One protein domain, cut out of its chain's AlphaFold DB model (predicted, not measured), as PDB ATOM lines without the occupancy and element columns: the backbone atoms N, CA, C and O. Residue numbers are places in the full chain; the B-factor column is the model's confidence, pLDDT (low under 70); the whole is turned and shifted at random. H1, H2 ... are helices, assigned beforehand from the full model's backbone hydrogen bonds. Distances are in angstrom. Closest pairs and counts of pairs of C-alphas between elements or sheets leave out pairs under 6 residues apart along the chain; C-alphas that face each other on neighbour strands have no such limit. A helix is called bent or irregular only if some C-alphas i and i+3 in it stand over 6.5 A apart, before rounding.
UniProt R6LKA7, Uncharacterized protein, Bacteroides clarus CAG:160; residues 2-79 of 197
ATOM      1  N   LYS A   2     -34.289 -42.414  30.409       91.19
ATOM      2  CA  LYS A   2     -33.860 -43.095  31.661       91.19
ATOM      3  C   LYS A   2     -34.956 -43.974  32.291       91.19
ATOM      4  O   LYS A   2     -34.774 -45.178  32.404       91.19
ATOM      5  N   ASN A   3     -36.147 -43.409  32.496       89.88
ATOM      6  CA  ASN A   3     -37.318 -44.140  32.997       89.88
ATOM      7  C   ASN A   3     -37.724 -45.356  32.122       89.88
ATOM      8  O   ASN A   3     -38.107 -46.391  32.652       89.88
ATOM      9  N   GLY A   4     -37.602 -45.272  30.790       88.44
ATOM     10  CA  GLY A   4     -37.866 -46.419  29.907       88.44
ATOM     11  C   GLY A   4     -36.819 -47.530  30.057       88.44
ATOM     12  O   GLY A   4     -37.150 -48.708  30.037       88.44
ATOM     13  N   ILE A   5     -35.557 -47.164  30.287       91.44
ATOM     14  CA  ILE A   5     -34.464 -48.114  30.541       91.44
ATOM     15  C   ILE A   5     -34.614 -48.788  31.918       91.44
ATOM     16  O   ILE A   5     -34.372 -49.992  32.053       91.44
ATOM     17  N   GLU A   6     -35.001 -48.019  32.938       92.00
ATOM     18  CA  GLU A   6     -35.250 -48.494  34.307       92.00
ATOM     19  C   GLU A   6     -36.410 -49.492  34.340       92.00
ATOM     20  O   GLU A   6     -36.236 -50.611  34.818       92.00
ATOM     21  N   ASN A   7     -37.533 -49.141  33.709       92.12
ATOM     22  CA  ASN A   7     -38.748 -49.960  33.684       92.12
ATOM     23  C   ASN A   7     -38.749 -51.057  32.609       92.12
ATOM     24  O   ASN A   7     -39.757 -51.733  32.431       92.12
ATOM     25  N   LYS A   8     -37.639 -51.240  31.878       90.50
ATOM     26  CA  LYS A   8     -37.533 -52.177  30.739       90.50
ATOM     27  C   LYS A   8     -38.609 -51.955  29.660       90.50
ATOM     28  O   LYS A   8     -38.970 -52.874  28.934       90.50
ATOM     29  N   ASP A   9     -39.081 -50.721  29.527       91.62
ATOM     30  CA  ASP A   9     -40.059 -50.305  28.525       91.62
ATOM     31  C   ASP A   9     -39.331 -49.939  27.222       91.62
ATOM     32  O   ASP A   9     -38.860 -48.811  27.016       91.62
ATOM     33  N   THR A  10     -39.213 -50.934  26.340       91.38
ATOM     34  CA  THR A  10     -38.548 -50.797  25.038       91.38
ATOM     35  C   THR A  10     -39.239 -49.775  24.139       91.38
ATOM     36  O   THR A  10     -38.548 -49.056  23.415       91.38
ATOM     37  N   VAL A  11     -40.568 -49.641  24.203       91.75
ATOM     38  CA  VAL A  11     -41.316 -48.686  23.370       91.75
ATOM     39  C   VAL A  11     -40.970 -47.262  23.786       91.75
ATOM     40  O   VAL A  11     -40.522 -46.463  22.962       91.75
ATOM     41  N   LYS A  12     -41.073 -46.947  25.081       93.81
ATOM     42  CA  LYS A  12     -40.723 -45.626  25.620       93.81
ATOM     43  C   LYS A  12     -39.247 -45.293  25.426       93.81
ATOM     44  O   LYS A  12     -38.905 -44.141  25.146       93.81
ATOM     45  N   CYS A  13     -38.364 -46.284  25.566       94.50
ATOM     46  CA  CYS A  13     -36.937 -46.127  25.291       94.50
ATOM     47  C   CYS A  13     -36.683 -45.776  23.816       94.50
ATOM     48  O   CYS A  13     -36.015 -44.780  23.528       94.50
ATOM     49  N   SER A  14     -37.277 -46.540  22.896       94.94
ATOM     50  CA  SER A  14     -37.133 -46.353  21.449       94.94
ATOM     51  C   SER A  14     -37.677 -45.005  21.000       94.94
ATOM     52  O   SER A  14     -36.972 -44.263  20.319       94.94
ATOM     53  N   THR A  15     -38.881 -44.635  21.444       95.44
ATOM     54  CA  THR A  15     -39.480 -43.325  21.156       95.44
ATOM     55  C   THR A  15     -38.562 -42.197  21.610       95.44
ATOM     56  O   THR A  15     -38.242 -41.315  20.819       95.44
ATOM     57  N   ALA A  16     -38.047 -42.257  22.843       96.62
ATOM     58  CA  ALA A  16     -37.126 -41.236  23.332       96.62
ATOM     59  C   ALA A  16     -35.835 -41.161  22.495       96.62
ATOM     60  O   ALA A  16     -35.396 -40.064  22.164       96.62
ATOM     61  N   CYS A  17     -35.244 -42.297  22.112       97.44
ATOM     62  CA  CYS A  17     -34.055 -42.315  21.256       97.44
ATOM     63  C   CYS A  17     -34.329 -41.699  19.875       97.44
ATOM     64  O   CYS A  17     -33.522 -40.917  19.378       97.44
ATOM     65  N   LEU A  18     -35.476 -42.007  19.263       97.38
ATOM     66  CA  LEU A  18     -35.870 -41.432  17.975       97.38
ATOM     67  C   LEU A  18     -36.066 -39.912  18.063       97.38
ATOM     68  O   LEU A  18     -35.603 -39.201  17.170       97.38
ATOM     69  N   GLU A  19     -36.684 -39.407  19.134       97.94
ATOM     70  CA  GLU A  19     -36.840 -37.962  19.350       97.94
ATOM     71  C   GLU A  19     -35.493 -37.261  19.568       97.94
ATOM     72  O   GLU A  19     -35.256 -36.205  18.986       97.94
ATOM     73  N   ILE A  20     -34.563 -37.872  20.311       97.75
ATOM     74  CA  ILE A  20     -33.198 -37.344  20.488       97.75
ATOM     75  C   ILE A  20     -32.486 -37.217  19.136       97.75
ATOM     76  O   ILE A  20     -31.865 -36.197  18.831       97.75
ATOM     77  N   LEU A  21     -32.590 -38.245  18.292       97.31
ATOM     78  CA  LEU A  21     -31.980 -38.235  16.965       97.31
ATOM     79  C   LEU A  21     -32.657 -37.232  16.019       97.31
ATOM     80  O   LEU A  21     -31.980 -36.660  15.159       97.31
ATOM     81  N   ARG A  22     -33.971 -37.015  16.166       97.56
ATOM     82  CA  ARG A  22     -34.720 -35.990  15.426       97.56
ATOM     83  C   ARG A  22     -34.275 -34.591  15.840       97.56
ATOM     84  O   ARG A  22     -33.902 -33.819  14.962       97.56
ATOM     85  N   TRP A  23     -34.230 -34.304  17.142       96.12
ATOM     86  CA  TRP A  23     -33.706 -33.051  17.695       96.12
ATOM     87  C   TRP A  23     -32.287 -32.759  17.193       96.12
ATOM     88  O   TRP A  23     -31.985 -31.651  16.763       96.12
ATOM     89  N   GLY A  24     -31.428 -33.780  17.166       93.00
ATOM     90  CA  GLY A  24     -30.055 -33.652  16.688       93.00
ATOM     91  C   GLY A  24     -29.881 -33.585  15.165       93.00
ATOM     92  O   GLY A  24     -28.737 -33.535  14.720       93.00
ATOM     93  N   GLY A  25     -30.951 -33.659  14.361       94.12
ATOM     94  CA  GLY A  25     -30.873 -33.638  12.892       94.12
ATOM     95  C   GLY A  25     -30.170 -34.856  12.270       94.12
ATOM     96  O   GLY A  25     -29.663 -34.786  11.150       94.12
ATOM     97  N   VAL A  26     -30.104 -35.981  12.989       93.50
ATOM     98  CA  VAL A  26     -29.312 -37.176  12.626       93.50
ATOM     99  C   VAL A  26     -30.146 -38.460  12.577       93.50
ATOM    100  O   VAL A  26     -29.598 -39.560  12.503       93.50
ATOM    101  N   LEU A  27     -31.476 -38.342  12.564       95.56
ATOM    102  CA  LEU A  27     -32.399 -39.478  12.543       95.56
ATOM    103  C   LEU A  27     -32.175 -40.422  11.355       95.56
ATOM    104  O   LEU A  27     -32.096 -41.632  11.553       95.56
ATOM    105  N   ARG A  28     -32.036 -39.888  10.133       92.12
ATOM    106  CA  ARG A  28     -31.993 -40.693   8.896       92.12
ATOM    107  C   ARG A  28     -30.920 -41.789   8.924       92.12
ATOM    108  O   ARG A  28     -31.205 -42.904   8.514       92.12
ATOM    109  N   GLY A  29     -29.719 -41.486   9.420       89.12
ATOM    110  CA  GLY A  29     -28.601 -42.442   9.460       89.12
ATOM    111  C   GLY A  29     -28.611 -43.396  10.658       89.12
ATOM    112  O   GLY A  29     -27.806 -44.315  10.700       89.12
ATOM    113  N   ASN A  30     -29.496 -43.177  11.635       93.12
ATOM    114  CA  ASN A  30     -29.480 -43.886  12.919       93.12
ATOM    115  C   ASN A  30     -30.777 -44.646  13.217       93.12
ATOM    116  O   ASN A  30     -30.803 -45.488  14.111       93.12
ATOM    117  N   ARG A  31     -31.856 -44.360  12.477       94.56
ATOM    118  CA  ARG A  31     -33.200 -44.894  12.723       94.56
ATOM    119  C   ARG A  31     -33.228 -46.416  12.822       94.56
ATOM    120  O   ARG A  31     -33.816 -46.937  13.764       94.56
ATOM    121  N   GLU A  32     -32.576 -47.107  11.891       91.94
ATOM    122  CA  GLU A  32     -32.600 -48.573  11.829       91.94
ATOM    123  C   GLU A  32     -31.887 -49.223  13.016       91.94
ATOM    124  O   GLU A  32     -32.329 -50.257  13.502       91.94
ATOM    125  N   LYS A  33     -30.852 -48.578  13.573       91.19
ATOM    126  CA  LYS A  33     -30.205 -49.061  14.802       91.19
ATOM    127  C   LYS A  33     -31.117 -48.980  16.026       91.19
ATOM    128  O   LYS A  33     -30.935 -49.756  16.955       91.19
ATOM    129  N   ILE A  34     -32.092 -48.070  16.023       93.44
ATOM    130  CA  ILE A  34     -33.092 -47.966  17.091       93.44
ATOM    131  C   ILE A  34     -34.255 -48.927  16.843       93.44
ATOM    132  O   ILE A  34     -34.628 -49.673  17.739       93.44
ATOM    133  N   LYS A  35     -34.820 -48.930  15.629       86.44
ATOM    134  CA  LYS A  35     -35.998 -49.744  15.294       86.44
ATOM    135  C   LYS A  35     -35.714 -51.241  15.192       86.44
ATOM    136  O   LYS A  35     -36.579 -52.030  15.541       86.44
ATOM    137  N   GLY A  36     -34.533 -51.622  14.716       73.19
ATOM    138  CA  GLY A  36     -34.138 -53.020  14.544       73.19
ATOM    139  C   GLY A  36     -33.641 -53.691  15.826       73.19
ATOM    140  O   GLY A  36     -33.104 -54.790  15.754       73.19
ATOM    141  N   SER A  37     -33.748 -53.034  16.986       73.44
ATOM    142  CA  SER A  37     -33.246 -53.560  18.253       73.44
ATOM    143  C   SER A  37     -34.397 -53.996  19.158       73.44
ATOM    144  O   SER A  37     -34.974 -53.189  19.885       73.44
ATOM    145  N   GLU A  38     -34.694 -55.296  19.162       72.69
ATOM    146  CA  GLU A  38     -35.671 -55.902  20.085       72.69
ATOM    147  C   GLU A  38     -35.244 -55.762  21.559       72.69
ATOM    148  O   GLU A  38     -36.067 -55.758  22.473       72.69
ATOM    149  N   SER A  39     -33.942 -55.572  21.791       87.62
ATOM    150  CA  SER A  39     -33.315 -55.474  23.106       87.62
ATOM    151  C   SER A  39     -32.633 -54.121  23.351       87.62
ATOM    152  O   SER A  39     -31.672 -54.050  24.119       87.62
ATOM    153  N   LEU A  40     -33.135 -53.023  22.766       93.25
ATOM    154  CA  LEU A  40     -32.511 -51.687  22.846       93.25
ATOM    155  C   LEU A  40     -32.157 -51.262  24.279       93.25
ATOM    156  O   LEU A  40     -31.095 -50.692  24.526       93.25
ATOM    157  N   VAL A  41     -33.035 -51.552  25.244       95.12
ATOM    158  CA  VAL A  41     -32.777 -51.270  26.665       95.12
ATOM    159  C   VAL A  41     -31.529 -52.005  27.160       95.12
ATOM    160  O   VAL A  41     -30.699 -51.404  27.841       95.12
ATOM    161  N   GLN A  42     -31.395 -53.289  26.827       95.12
ATOM    162  CA  GLN A  42     -30.247 -54.100  27.219       95.12
ATOM    163  C   GLN A  42     -28.977 -53.619  26.510       95.12
ATOM    164  O   GLN A  42     -27.971 -53.378  27.172       95.12
ATOM    165  N   TYR A  43     -29.067 -53.343  25.206       95.44
ATOM    166  CA  TYR A  43     -27.983 -52.741  24.431       95.44
ATOM    167  C   TYR A  43     -27.449 -51.456  25.084       95.44
ATOM    168  O   TYR A  43     -26.244 -51.320  25.284       95.44
ATOM    169  N   LEU A  44     -28.327 -50.517  25.463       96.56
ATOM    170  CA  LEU A  44     -27.904 -49.257  26.084       96.56
ATOM    171  C   LEU A  44     -27.256 -49.482  27.455       96.56
ATOM    172  O   LEU A  44     -26.259 -48.827  27.768       96.56
ATOM    173  N   LYS A  45     -27.775 -50.421  28.259       96.50
ATOM    174  CA  LYS A  45     -27.168 -50.801  29.547       96.50
ATOM    175  C   LYS A  45     -25.765 -51.377  29.355       96.50
ATOM    176  O   LYS A  45     -24.851 -50.989  30.082       96.50
ATOM    177  N   ASP A  46     -25.581 -52.253  28.376       95.88
ATOM    178  CA  ASP A  46     -24.285 -52.876  28.099       95.88
ATOM    179  C   ASP A  46     -23.294 -51.881  27.489       95.88
ATOM    180  O   ASP A  46     -22.134 -51.837  27.904       95.88
ATOM    181  N   ALA A  47     -23.756 -51.003  26.595       95.69
ATOM    182  CA  ALA A  47     -22.956 -49.898  26.078       95.69
ATOM    183  C   ALA A  47     -22.482 -48.973  27.209       95.69
ATOM    184  O   ALA A  47     -21.297 -48.654  27.266       95.69
ATOM    185  N   LYS A  48     -23.357 -48.606  28.159       97.00
ATOM    186  CA  LYS A  48     -22.971 -47.809  29.336       97.00
ATOM    187  C   LYS A  48     -21.876 -48.491  30.155       97.00
ATOM    188  O   LYS A  48     -20.897 -47.839  30.494       97.00
ATOM    189  N   LYS A  49     -22.004 -49.791  30.445       96.81
ATOM    190  CA  LYS A  49     -20.966 -50.538  31.182       96.81
ATOM    191  C   LYS A  49     -19.618 -50.492  30.459       96.81
ATOM    192  O   LYS A  49     -18.598 -50.259  31.096       96.81
ATOM    193  N   LYS A  50     -19.619 -50.674  29.135       96.12
ATOM    194  CA  LYS A  50     -18.399 -50.632  28.317       96.12
ATOM    195  C   LYS A  50     -17.788 -49.231  28.228       96.12
ATOM    196  O   LYS A  50     -16.572 -49.102  28.220       96.12
ATOM    197  N   LEU A  51     -18.606 -48.183  28.163       95.62
ATOM    198  CA  LEU A  51     -18.137 -46.796  28.054       95.62
ATOM    199  C   LEU A  51     -17.680 -46.198  29.398       95.62
ATOM    200  O   LEU A  51     -16.984 -45.187  29.400       95.62
ATOM    201  N   ALA A  52     -18.033 -46.817  30.527       94.31
ATOM    202  CA  ALA A  52     -17.733 -46.329  31.877       94.31
ATOM    203  C   ALA A  52     -16.541 -47.038  32.558       94.31
ATOM    204  O   ALA A  52     -16.403 -46.971  33.776       94.31
ATOM    205  N   THR A  53     -15.673 -47.726  31.806       92.44
ATOM    206  CA  THR A  53     -14.547 -48.506  32.368       92.44
ATOM    207  C   THR A  53     -13.419 -47.655  32.960       92.44
ATOM    208  O   THR A  53     -12.582 -48.183  33.683       92.44
ATOM    209  N   GLY A  54     -13.352 -46.361  32.630       91.69
ATOM    210  CA  GLY A  54     -12.262 -45.472  33.055       91.69
ATOM    211  C   GLY A  54     -10.927 -45.703  32.333       91.69
ATOM    212  O   GLY A  54      -9.929 -45.096  32.703       91.69
ATOM    213  N   LYS A  55     -10.895 -46.557  31.301       93.12
ATOM    214  CA  LYS A  55      -9.723 -46.800  30.446       93.12
ATOM    215  C   LYS A  55     -10.127 -47.066  28.999       93.12
ATOM    216  O   LYS A  55     -11.267 -47.439  28.731       93.12
ATOM    217  N   ILE A  56      -9.193 -46.860  28.068       91.62
ATOM    218  CA  ILE A  56      -9.382 -47.213  26.656       91.62
ATOM    219  C   ILE A  56      -9.100 -48.710  26.534       91.62
ATOM    220  O   ILE A  56      -7.966 -49.145  26.714       91.62
ATOM    221  N   GLU A  57     -10.141 -49.490  26.270       94.12
ATOM    222  CA  GLU A  57     -10.034 -50.934  26.046       94.12
ATOM    223  C   GLU A  57      -9.731 -51.263  24.574       94.12
ATOM    224  O   GLU A  57      -9.670 -50.390  23.706       94.12
ATOM    225  N   SER A  58      -9.556 -52.551  24.272       91.12
ATOM    226  CA  SER A  58      -9.308 -53.013  22.908       91.12
ATOM    227  C   SER A  58     -10.503 -52.784  21.974       91.12
ATOM    228  O   SER A  58     -11.663 -52.694  22.387       91.12
ATOM    229  N   ARG A  59     -10.233 -52.786  20.666       88.12
ATOM    230  CA  ARG A  59     -11.271 -52.745  19.627       88.12
ATOM    231  C   ARG A  59     -12.342 -53.824  19.810       88.12
ATOM    232  O   ARG A  59     -13.529 -53.533  19.677       88.12
ATOM    233  N   ASP A  60     -11.932 -55.042  20.152       90.31
ATOM    234  CA  ASP A  60     -12.845 -56.173  20.337       90.31
ATOM    235  C   ASP A  60     -13.764 -55.994  21.542       90.31
ATOM    236  O   ASP A  60     -14.924 -56.411  21.505       90.31
ATOM    237  N   PHE A  61     -13.295 -55.313  22.590       92.88
ATOM    238  CA  PHE A  61     -14.131 -54.972  23.735       92.88
ATOM    239  C   PHE A  61     -15.314 -54.088  23.308       92.88
ATOM    240  O   PHE A  61     -16.462 -54.330  23.701       92.88
ATOM    241  N   TYR A  62     -15.061 -53.112  22.434       92.25
ATOM    242  CA  TYR A  62     -16.059 -52.158  21.955       92.25
ATOM    243  C   TYR A  62     -16.823 -52.593  20.701       92.25
ATOM    244  O   TYR A  62     -17.695 -51.850  20.267       92.25
ATOM    245  N   LYS A  63     -16.562 -53.776  20.132       88.94
ATOM    246  CA  LYS A  63     -17.118 -54.202  18.830       88.94
ATOM    247  C   LYS A  63     -18.648 -54.110  18.706       88.94
ATOM    248  O   LYS A  63     -19.164 -53.898  17.619       88.94
ATOM    249  N   GLU A  64     -19.361 -54.258  19.820       89.75
ATOM    250  CA  GLU A  64     -20.829 -54.194  19.868       89.75
ATOM    251  C   GLU A  64     -21.359 -52.783  20.162       89.75
ATOM    252  O   GLU A  64     -22.562 -52.565  20.141       89.75
ATOM    253  N   VAL A  65     -20.495 -51.818  20.486       92.94
ATOM    254  CA  VAL A  65     -20.895 -50.447  20.821       92.94
ATOM    255  C   VAL A  65     -20.941 -49.624  19.545       92.94
ATOM    256  O   VAL A  65     -19.915 -49.255  18.980       92.94
ATOM    257  N   TYR A  66     -22.144 -49.288  19.100       92.06
ATOM    258  CA  TYR A  66     -22.325 -48.400  17.964       92.06
ATOM    259  C   TYR A  66     -22.112 -46.942  18.383       92.06
ATOM    260  O   TYR A  66     -22.802 -46.428  19.264       92.06
ATOM    261  N   MET A  67     -21.166 -46.265  17.730       91.56
ATOM    262  CA  MET A  67     -20.768 -44.906  18.084       91.56
ATOM    263  C   MET A  67     -20.682 -44.002  16.859       91.56
ATOM    264  O   MET A  67     -19.934 -44.260  15.923       91.56
ATOM    265  N   ASN A  68     -21.430 -42.904  16.904       92.75
ATOM    266  CA  ASN A  68     -21.315 -41.759  16.006       92.75
ATOM    267  C   ASN A  68     -21.906 -40.521  16.700       92.75
ATOM    268  O   ASN A  68     -22.482 -40.627  17.782       92.75
ATOM    269  N   SER A  69     -21.855 -39.360  16.046       92.06
ATOM    270  CA  SER A  69     -22.416 -38.110  16.590       92.06
ATOM    271  C   SER A  69     -23.901 -38.155  16.999       92.06
ATOM    272  O   SER A  69     -24.355 -37.279  17.734       92.06
ATOM    273  N   GLY A  70     -24.696 -39.104  16.498       94.88
ATOM    274  CA  GLY A  70     -26.079 -39.316  16.926       94.88
ATOM    275  C   GLY A  70     -26.175 -40.163  18.186       94.88
ATOM    276  O   GLY A  70     -26.891 -39.796  19.114       94.88
ATOM    277  N   PHE A  71     -25.409 -41.248  18.262       95.56
ATOM    278  CA  PHE A  71     -25.368 -42.090  19.454       95.56
ATOM    279  C   PHE A  71     -24.705 -41.393  20.641       95.56
ATOM    280  O   PHE A  71     -25.172 -41.578  21.759       95.56
ATOM    281  N   THR A  72     -23.741 -40.490  20.423       96.38
ATOM    282  CA  THR A  72     -23.215 -39.644  21.510       96.38
ATOM    283  C   THR A  72     -24.298 -38.787  22.166       96.38
ATOM    284  O   THR A  72     -24.249 -38.602  23.375       96.38
ATOM    285  N   LYS A  73     -25.332 -38.349  21.428       97.25
ATOM    286  CA  LYS A  73     -26.502 -37.630  21.983       97.25
ATOM    287  C   LYS A  73     -27.413 -38.522  22.817       97.25
ATOM    288  O   LYS A  73     -27.956 -38.092  23.830       97.25
ATOM    289  N   ILE A  74     -27.606 -39.767  22.386       97.69
ATOM    290  CA  ILE A  74     -28.361 -40.752  23.169       97.69
ATOM    291  C   ILE A  74     -27.604 -41.030  24.469       97.69
ATOM    292  O   ILE A  74     -28.172 -40.954  25.555       97.69
ATOM    293  N   TYR A  75     -26.304 -41.289  24.363       97.50
ATOM    294  CA  TYR A  75     -25.436 -41.552  25.500       97.50
ATOM    295  C   TYR A  75     -25.354 -40.370  26.463       97.50
ATOM    296  O   TYR A  75     -25.473 -40.586  27.664       97.50
ATOM    297  N   SER A  76     -25.269 -39.137  25.966       96.81
ATOM    298  CA  SER A  76     -25.165 -37.942  26.805       96.81
ATOM    299  C   SER A  76     -26.423 -37.607  27.602       96.81
ATOM    300  O   SER A  76     -26.353 -36.950  28.636       96.81
ATOM    301  N   LEU A  77     -27.590 -38.043  27.127       95.75
ATOM    302  CA  LEU A  77     -28.853 -37.910  27.856       95.75
ATOM    303  C   LEU A  77     -29.118 -39.113  28.774       95.75
ATOM    304  O   LEU A  77     -30.031 -39.079  29.605       95.75
ATOM    305  N   TYR A  78     -28.358 -40.200  28.609       96.44
ATOM    306  CA  TYR A  78     -28.458 -41.400  29.435       96.44
ATOM    307  C   TYR A  78     -27.447 -41.388  30.589       96.44
ATOM    308  O   TYR A  78     -27.781 -41.801  31.701       96.44
ATOM    309  N   MET A  79     -26.235 -40.904  30.333       94.94
ATOM    310  CA  MET A  79     -25.107 -40.838  31.258       94.94
ATOM    311  C   MET A  79     -24.771 -39.373  31.539       94.94
ATOM    312  O   MET A  79     -24.537 -38.602  30.610       94.94
TER     313      MET A  79
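What this domain is: This is residues 2 to 79 of the 197 residues of an uncharacterized protein of Bacteroides clarus CAG:160 (UniProt R6LKA7). The helical hairpin of H2 and H3 makes one wall, and H4 leads away from the first residues of H2 at a steep angle, the two together making an L; H6 sits in the corner of that L and packs on H2. The short H1 packs at the beginning of H2, and beyond the far end of H4 an arm, residues 53 to 60, sticks out before the chain returns through H5 to H6. The printed part has 78 residues, with six named helices, H1 to H6 in order, and no named strand; the class is all helix. It is compact, with a radius of gyration of the C-alphas of 12.2 A, and spans 31 by 27 by 20 A.

How they stand to each other: H1, residues 2 to 6, touches residues 10 to 13 of H2, residues 10 to 23; the closest C-alphas, of Gly 4 and Cys 13, are 4.7 A apart. H2 is the hub, touching four helices. H3, residues 27 to 35, forms a hairpin with H2 at a shallow tilt of 6 degrees, opposite ways; the closest C-alphas, of Leu 21 and Leu 27, are 4.6 A apart. H4, residues 40 to 51, touches H2 with residues 40 to 41 alone, at a steep tilt of 66 degrees, the same way; the closest C-alphas, of Thr 10 and Val 41, are 6.0 A apart. H4 and H1 only just touch, with 3 pairs of C-alphas within 8 A, the closest being Ile 5 and Val 41 at 5.3 A. H5, residues 59 to 62, touches no helix; it is close to H4 but not clearly touching, with the C-alphas of Lys 50 and Tyr 62 closest at 6.9 A. H6, residues 71 to 78, touches residues 17 to 21 of H2 at a steep tilt of 61 degrees, opposite ways; the closest C-alphas, of Cys 17 and Ile 74, are 6.2 A apart. H6 and H4 are close but not clearly touching, about perpendicular at 87 degrees, the C-alphas of Lys 48 and Tyr 75 being closest at 7.7 A. Of the three touching pairs with a tilt, 1 is shallow, and the packing is mostly crossed, but only just. Every O i to N i+4 pair is within hydrogen-bond range in H1, H2, H4 and H6, and 3 of 5 are in H3; H5 is too short for such a pair, and its one O i to N i+3 pair is within range.

Where its parts are: H1 begins at C-alpha 2, (-33.860, -43.095, 31.661). H2 measures 19.8 A from first to last C-alpha, beginning at (-38.548, -50.797, 25.038). H3 measures 11.2 A and is irregular: C-alphas 29 and 32 are 7.7 A apart. H4 measures 16.1 A and H6 10.5 A, the latter ending at C-alpha 78, (-28.458, -41.400, 29.435).

The domain as a whole: The two C-alphas farthest apart, of Val 11 and Lys 55, are 32.4 A apart. The printed part has no cut and no long link. Its mean pLDDT is 92.9, and no printed residue is under 70.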